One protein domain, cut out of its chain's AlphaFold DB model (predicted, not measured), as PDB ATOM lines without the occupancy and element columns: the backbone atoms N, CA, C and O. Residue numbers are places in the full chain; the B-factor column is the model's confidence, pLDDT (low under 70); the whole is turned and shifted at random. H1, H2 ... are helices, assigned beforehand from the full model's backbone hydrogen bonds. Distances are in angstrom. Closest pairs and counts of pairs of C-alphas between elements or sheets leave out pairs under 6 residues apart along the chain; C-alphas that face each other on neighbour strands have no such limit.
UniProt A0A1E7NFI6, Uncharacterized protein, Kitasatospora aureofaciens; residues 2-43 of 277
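AT A GLANCE: This is residues 2 to 43 of the 277 residues of an uncharacterized protein of Kitasatospora aureofaciens (UniProt A0A1E7NFI6). Two helices, H1 and the slightly shorter H2, make an open V; they meet near a tight turn at residues 22 and 23, and the two arms spread away from that corner. Residues 2 to 15 and 35 to 41 stick out free at the far ends. The printed part has 42 residues with two named helices, H1 then H2, and no named strand: the class is all helix. It is loose, with a radius of gyration of the C-alphas of 13.2 A, and flat, spanning 34 by 26 by 11 A.

HOW THE PARTS SIT: Start with the longest helix, H1, residues 3 to 21, and go on to H2, residues 24 to 40. They only just touch, only at the corner by their link, with 3 pairs of C-alphas within 8 A; H1 touches with residues 19 to 20 alone, H2 with 25 to 26 alone. Look at the closest C-alphas, those of Leu 19 and Gly 25, 5.0 A apart. The helices run opposite ways at a steep tilt of 64 degrees. In H1 and H2 every O i to N i+4 pair is within hydrogen-bond range.

IN THESE COORDINATES: Find C-alpha 3 at (22.125, -21.365, -40.366); from there H1 runs 26.8 A to C-alpha 21. H2 runs 23.9 A from C-alpha 24 to C-alpha 40 at (0.886, -33.861, -21.170).

THE WHOLE: The two C-alphas farthest apart, those of Asp 3 and Arg 38, are 34.6 A apart. The printed part has no cut, and the link from H1 to H2 is tight. The mean pLDDT of the printed part is 82.9, and no printed residue is under 70.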
ATOM      1  N   ASN A   2      18.241 -18.575 -40.052       78.00
ATOM      2  CA  ASN A   2      19.559 -18.676 -39.432       78.00
ATOM      3  C   ASN A   2      20.159 -20.059 -39.707       78.00
ATOM      4  O   ASN A   2      19.450 -21.068 -39.658       78.00
ATOM      5  N   ASP A   3      21.455 -20.122 -39.982       85.56
ATOM      6  CA  ASP A   3      22.125 -21.365 -40.366       85.56
ATOM      7  C   ASP A   3      22.127 -22.401 -39.238       85.56
ATOM      8  O   ASP A   3      21.921 -23.581 -39.501       85.56
ATOM      9  N   THR A   4      22.145 -21.958 -37.977       82.50
ATOM     10  CA  THR A   4      21.878 -22.788 -36.790       82.50
ATOM     11  C   THR A   4      20.570 -23.579 -36.904       82.50
ATOM     12  O   THR A   4      20.513 -24.743 -36.519       82.50
ATOM     13  N   THR A   5      19.512 -22.988 -37.472       84.38
ATOM     14  CA  THR A   5      18.218 -23.662 -37.679       84.38
ATOM     15  C   THR A   5      18.293 -24.694 -38.805       84.38
ATOM     16  O   THR A   5      17.667 -25.748 -38.704       84.38
ATOM     17  N   LYS A   6      19.081 -24.430 -39.858       83.12
ATOM     18  CA  LYS A   6      19.330 -25.387 -40.950       83.12
ATOM     19  C   LYS A   6      20.133 -26.587 -40.440       83.12
ATOM     20  O   LYS A   6      19.741 -27.723 -40.685       83.12
ATOM     21  N   VAL A   7      21.201 -26.331 -39.680       88.62
ATOM     22  CA  VAL A   7      22.062 -27.352 -39.058       88.62
ATOM     23  C   VAL A   7      21.271 -28.193 -38.058       88.62
ATOM     24  O   VAL A   7      21.306 -29.415 -38.151       88.62
ATOM     25  N   ALA A   8      20.487 -27.577 -37.167       86.12
ATOM     26  CA  ALA A   8      19.647 -28.308 -36.218       86.12
ATOM     27  C   ALA A   8      18.602 -29.199 -36.916       86.12
ATOM     28  O   ALA A   8      18.374 -30.330 -36.490       86.12
ATOM     29  N   LEU A   9      17.991 -28.726 -38.010       86.19
ATOM     30  CA  LEU A   9      17.010 -29.503 -38.771       86.19
ATOM     31  C   LEU A   9      17.676 -30.639 -39.568       86.19
ATOM     32  O   LEU A   9      17.161 -31.755 -39.572       86.19
ATOM     33  N   ALA A  10      18.845 -30.401 -40.171       87.62
ATOM     34  CA  ALA A  10      19.639 -31.440 -40.826       87.62
ATOM     35  C   ALA A  10      20.103 -32.517 -39.828       87.62
ATOM     36  O   ALA A  10      19.915 -33.707 -40.078       87.62
ATOM     37  N   ALA A  11      20.622 -32.114 -38.664       89.19
ATOM     38  CA  ALA A  11      21.014 -33.018 -37.587       89.19
ATOM     39  C   ALA A  11      19.821 -33.822 -37.041       89.19
ATOM     40  O   ALA A  11      19.954 -35.019 -36.800       89.19
ATOM     41  N   ALA A  12      18.636 -33.212 -36.918       87.44
ATOM     42  CA  ALA A  12      17.415 -33.917 -36.524       87.44
ATOM     43  C   ALA A  12      16.967 -34.959 -37.569       87.44
ATOM     44  O   ALA A  12      16.525 -36.044 -37.194       87.44
ATOM     45  N   VAL A  13      17.114 -34.672 -38.868       87.56
ATOM     46  CA  VAL A  13      16.815 -35.630 -39.950       87.56
ATOM     47  C   VAL A  13      17.826 -36.780 -39.970       87.56
ATOM     48  O   VAL A  13      17.419 -37.941 -40.010       87.56
ATOM     49  N   VAL A  14      19.129 -36.491 -39.883       86.88
ATOM     50  CA  VAL A  14      20.190 -37.518 -39.859       86.88
ATOM     51  C   VAL A  14      20.090 -38.378 -38.597       86.88
ATOM     52  O   VAL A  14      20.047 -39.602 -38.695       86.88
ATOM     53  N   GLY A  15      19.964 -37.760 -37.420       87.19
ATOM     54  CA  GLY A  15      19.774 -38.460 -36.150       87.19
ATOM     55  C   GLY A  15      18.488 -39.289 -36.130       87.19
ATOM     56  O   GLY A  15      18.507 -40.436 -35.693       87.19
ATOM     57  N   GLY A  16      17.390 -38.762 -36.682       84.25
ATOM     58  CA  GLY A  16      16.135 -39.497 -36.857       84.25
ATOM     59  C   GLY A  16      16.261 -40.702 -37.797       84.25
ATOM     60  O   GLY A  16      15.671 -41.747 -37.524       84.25
ATOM     61  N   TYR A  17      17.063 -40.602 -38.861       84.44
ATOM     62  CA  TYR A  17      17.332 -41.715 -39.775       84.44
ATOM     63  C   TYR A  17      18.223 -42.791 -39.137       84.44
ATOM     64  O   TYR A  17      17.876 -43.970 -39.183       84.44
ATOM     65  N   VAL A  18      19.324 -42.405 -38.480       84.81
ATOM     66  CA  VAL A  18      20.223 -43.340 -37.775       84.81
ATOM     67  C   VAL A  18      19.480 -44.055 -36.642       84.81
ATOM     68  O   VAL A  18      19.481 -45.287 -36.582       84.81
ATOM     69  N   LEU A  19      18.752 -43.309 -35.803       81.06
ATOM     70  CA  LEU A  19      17.915 -43.875 -34.744       81.06
ATOM     71  C   LEU A  19      16.780 -44.743 -35.313       81.06
ATOM     72  O   LEU A  19      16.443 -45.762 -34.722       81.06
ATOM     73  N   GLY A  20      16.210 -44.383 -36.466       78.62
ATOM     74  CA  GLY A  20      15.181 -45.168 -37.155       78.62
ATOM     75  C   GLY A  20      15.691 -46.456 -37.818       78.62
ATOM     76  O   GLY A  20      14.900 -47.387 -38.006       78.62
ATOM     77  N   ARG A  21      16.989 -46.517 -38.157       84.31
ATOM     78  CA  ARG A  21      17.677 -47.693 -38.716       84.31
ATOM     79  C   ARG A  21      18.111 -48.668 -37.622       84.31
ATOM     80  O   ARG A  21      17.973 -49.876 -37.794       84.31
ATOM     81  N   ALA A  22      18.539 -48.159 -36.466       78.50
ATOM     82  CA  ALA A  22      18.657 -48.969 -35.260       78.50
ATOM     83  C   ALA A  22      17.265 -49.499 -34.857       78.50
ATOM     84  O   ALA A  22      16.395 -48.727 -34.454       78.50
ATOM     85  N   LYS A  23      17.046 -50.826 -34.913       74.88
ATOM     86  CA  LYS A  23      15.739 -51.485 -34.644       74.88
ATOM     87  C   LYS A  23      15.063 -50.987 -33.336       74.88
ATOM     88  O   LYS A  23      13.838 -50.894 -33.258       74.88
ATOM     89  N   LYS A  24      15.867 -50.576 -32.343       81.94
ATOM     90  CA  LYS A  24      15.476 -50.010 -31.033       81.94
ATOM     91  C   LYS A  24      14.738 -48.654 -31.114       81.94
ATOM     92  O   LYS A  24      13.870 -48.389 -30.280       81.94
ATOM     93  N   GLY A  25      15.013 -47.803 -32.107       82.75
ATOM     94  CA  GLY A  25      14.470 -46.437 -32.164       82.75
ATOM     95  C   GLY A  25      12.964 -46.350 -32.407       82.75
ATOM     96  O   GLY A  25      12.312 -45.453 -31.880       82.75
ATOM     97  N   ARG A  26      12.369 -47.318 -33.122       80.88
ATOM     98  CA  ARG A  26      10.906 -47.388 -33.311       80.88
ATOM     99  C   ARG A  26      10.175 -47.618 -31.983       80.88
ATOM    100  O   ARG A  26       9.161 -46.974 -31.726       80.88
ATOM    101  N   LEU A  27      10.720 -48.485 -31.125       87.06
ATOM    102  CA  LEU A  27      10.196 -48.730 -29.777       87.06
ATOM    103  C   LEU A  27      10.433 -47.527 -28.859       87.06
ATOM    104  O   LEU A  27       9.504 -47.113 -28.171       87.06
ATOM    105  N   ALA A  28      11.623 -46.920 -28.898       86.75
ATOM    106  CA  ALA A  28      11.918 -45.707 -28.136       86.75
ATOM    107  C   ALA A  28      10.976 -44.547 -28.509       86.75
ATOM    108  O   ALA A  28      10.423 -43.900 -27.624       86.75
ATOM    109  N   PHE A  29      10.719 -44.330 -29.802       85.00
ATOM    110  CA  PHE A  29       9.790 -43.306 -30.285       85.00
ATOM    111  C   PHE A  29       8.334 -43.606 -29.899       85.00
ATOM    112  O   PHE A  29       7.621 -42.707 -29.453       85.00
ATOM    113  N   ALA A  30       7.888 -44.863 -30.014       85.56
ATOM    114  CA  ALA A  30       6.547 -45.271 -29.595       85.56
ATOM    115  C   ALA A  30       6.346 -45.104 -28.079       85.56
ATOM    116  O   ALA A  30       5.340 -44.539 -27.648       85.56
ATOM    117  N   ALA A  31       7.326 -45.525 -27.273       88.06
ATOM    118  CA  ALA A  31       7.325 -45.359 -25.824       88.06
ATOM    119  C   ALA A  31       7.362 -43.878 -25.421       88.06
ATOM    120  O   ALA A  31       6.544 -43.459 -24.606       88.06
ATOM    121  N   ALA A  32       8.235 -43.065 -26.025       86.06
ATOM    122  CA  ALA A  32       8.309 -41.625 -25.780       86.06
ATOM    123  C   ALA A  32       7.005 -40.908 -26.167       86.06
ATOM    124  O   ALA A  32       6.499 -40.105 -25.388       86.06
ATOM    125  N   THR A  33       6.409 -41.246 -27.315       82.44
ATOM    126  CA  THR A  33       5.116 -40.695 -27.763       82.44
ATOM    127  C   THR A  33       3.980 -41.094 -26.819       82.44
ATOM    128  O   THR A  33       3.173 -40.246 -26.437       82.44
ATOM    129  N   TYR A  34       3.931 -42.358 -26.382       84.81
ATOM    130  CA  TYR A  34       2.950 -42.828 -25.401       84.81
ATOM    131  C   TYR A  34       3.119 -42.131 -24.044       84.81
ATOM    132  O   TYR A  34       2.140 -41.664 -23.457       84.81
ATOM    133  N   LEU A  35       4.357 -42.015 -23.554       86.44
ATOM    134  CA  LEU A  35       4.658 -41.384 -22.272       86.44
ATOM    135  C   LEU A  35       4.366 -39.880 -22.311       86.44
ATOM    136  O   LEU A  35       3.765 -39.369 -21.372       86.44
ATOM    137  N   ALA A  36       4.712 -39.191 -23.404       82.06
ATOM    138  CA  ALA A  36       4.407 -37.779 -23.623       82.06
ATOM    139  C   ALA A  36       2.894 -37.532 -23.719       82.06
ATOM    140  O   ALA A  36       2.372 -36.703 -22.975       82.06
ATOM    141  N   GLY A  37       2.166 -38.294 -24.544       79.06
ATOM    142  CA  GLY A  37       0.703 -38.213 -24.619       79.06
ATOM    143  C   GLY A  37       0.046 -38.409 -23.248       79.06
ATOM    144  O   GLY A  37      -0.798 -37.614 -22.837       79.06
ATOM    145  N   ARG A  38       0.516 -39.401 -22.478       77.81
ATOM    146  CA  ARG A  38       0.019 -39.699 -21.126       77.81
ATOM    147  C   ARG A  38       0.447 -38.685 -20.052       77.81
ATOM    148  O   ARG A  38      -0.276 -38.535 -19.071       77.81
ATOM    149  N   ARG A  39       1.585 -37.994 -20.201       74.62
ATOM    150  CA  ARG A  39       2.072 -36.964 -19.253       74.62
ATOM    151  C   ARG A  39       1.504 -35.574 -19.506       74.62
ATOM    152  O   ARG A  39       1.275 -34.853 -18.541       74.62
ATOM    153  N   PHE A  40       1.311 -35.204 -20.767       76.44
ATOM    154  CA  PHE A  40       0.886 -33.861 -21.170       76.44
ATOM    155  C   PHE A  40      -0.603 -33.780 -21.544       76.44
ATOM    156  O   PHE A  40      -1.085 -32.700 -21.868       76.44
ATOM    157  N   GLY A  41      -1.338 -34.901 -21.517       70.50
ATOM    158  CA  GLY A  41      -2.752 -34.949 -21.915       70.50
ATOM    159  C   GLY A  41      -2.970 -34.676 -23.407       70.50
ATOM    160  O   GLY A  41      -4.072 -34.317 -23.816       70.50
ATOM    161  N   LEU A  42      -1.911 -34.807 -24.211       74.31
ATOM    162  CA  LEU A  42      -1.912 -34.454 -25.624       74.31
ATOM    163  C   LEU A  42      -2.652 -35.520 -26.421       74.31
ATOM    164  O   LEU A  42      -2.209 -36.662 -26.535       74.31
ATOM    165  N   ASP A  43      -3.772 -35.110 -26.998       77.44
ATOM    166  CA  ASP A  43      -4.604 -35.940 -27.846       77.44
ATOM    167  C   ASP A  43      -3.823 -36.269 -29.141       77.44
ATOM    168  O   ASP A  43      -3.562 -35.368 -29.950       77.44
TER     169      ASP A  43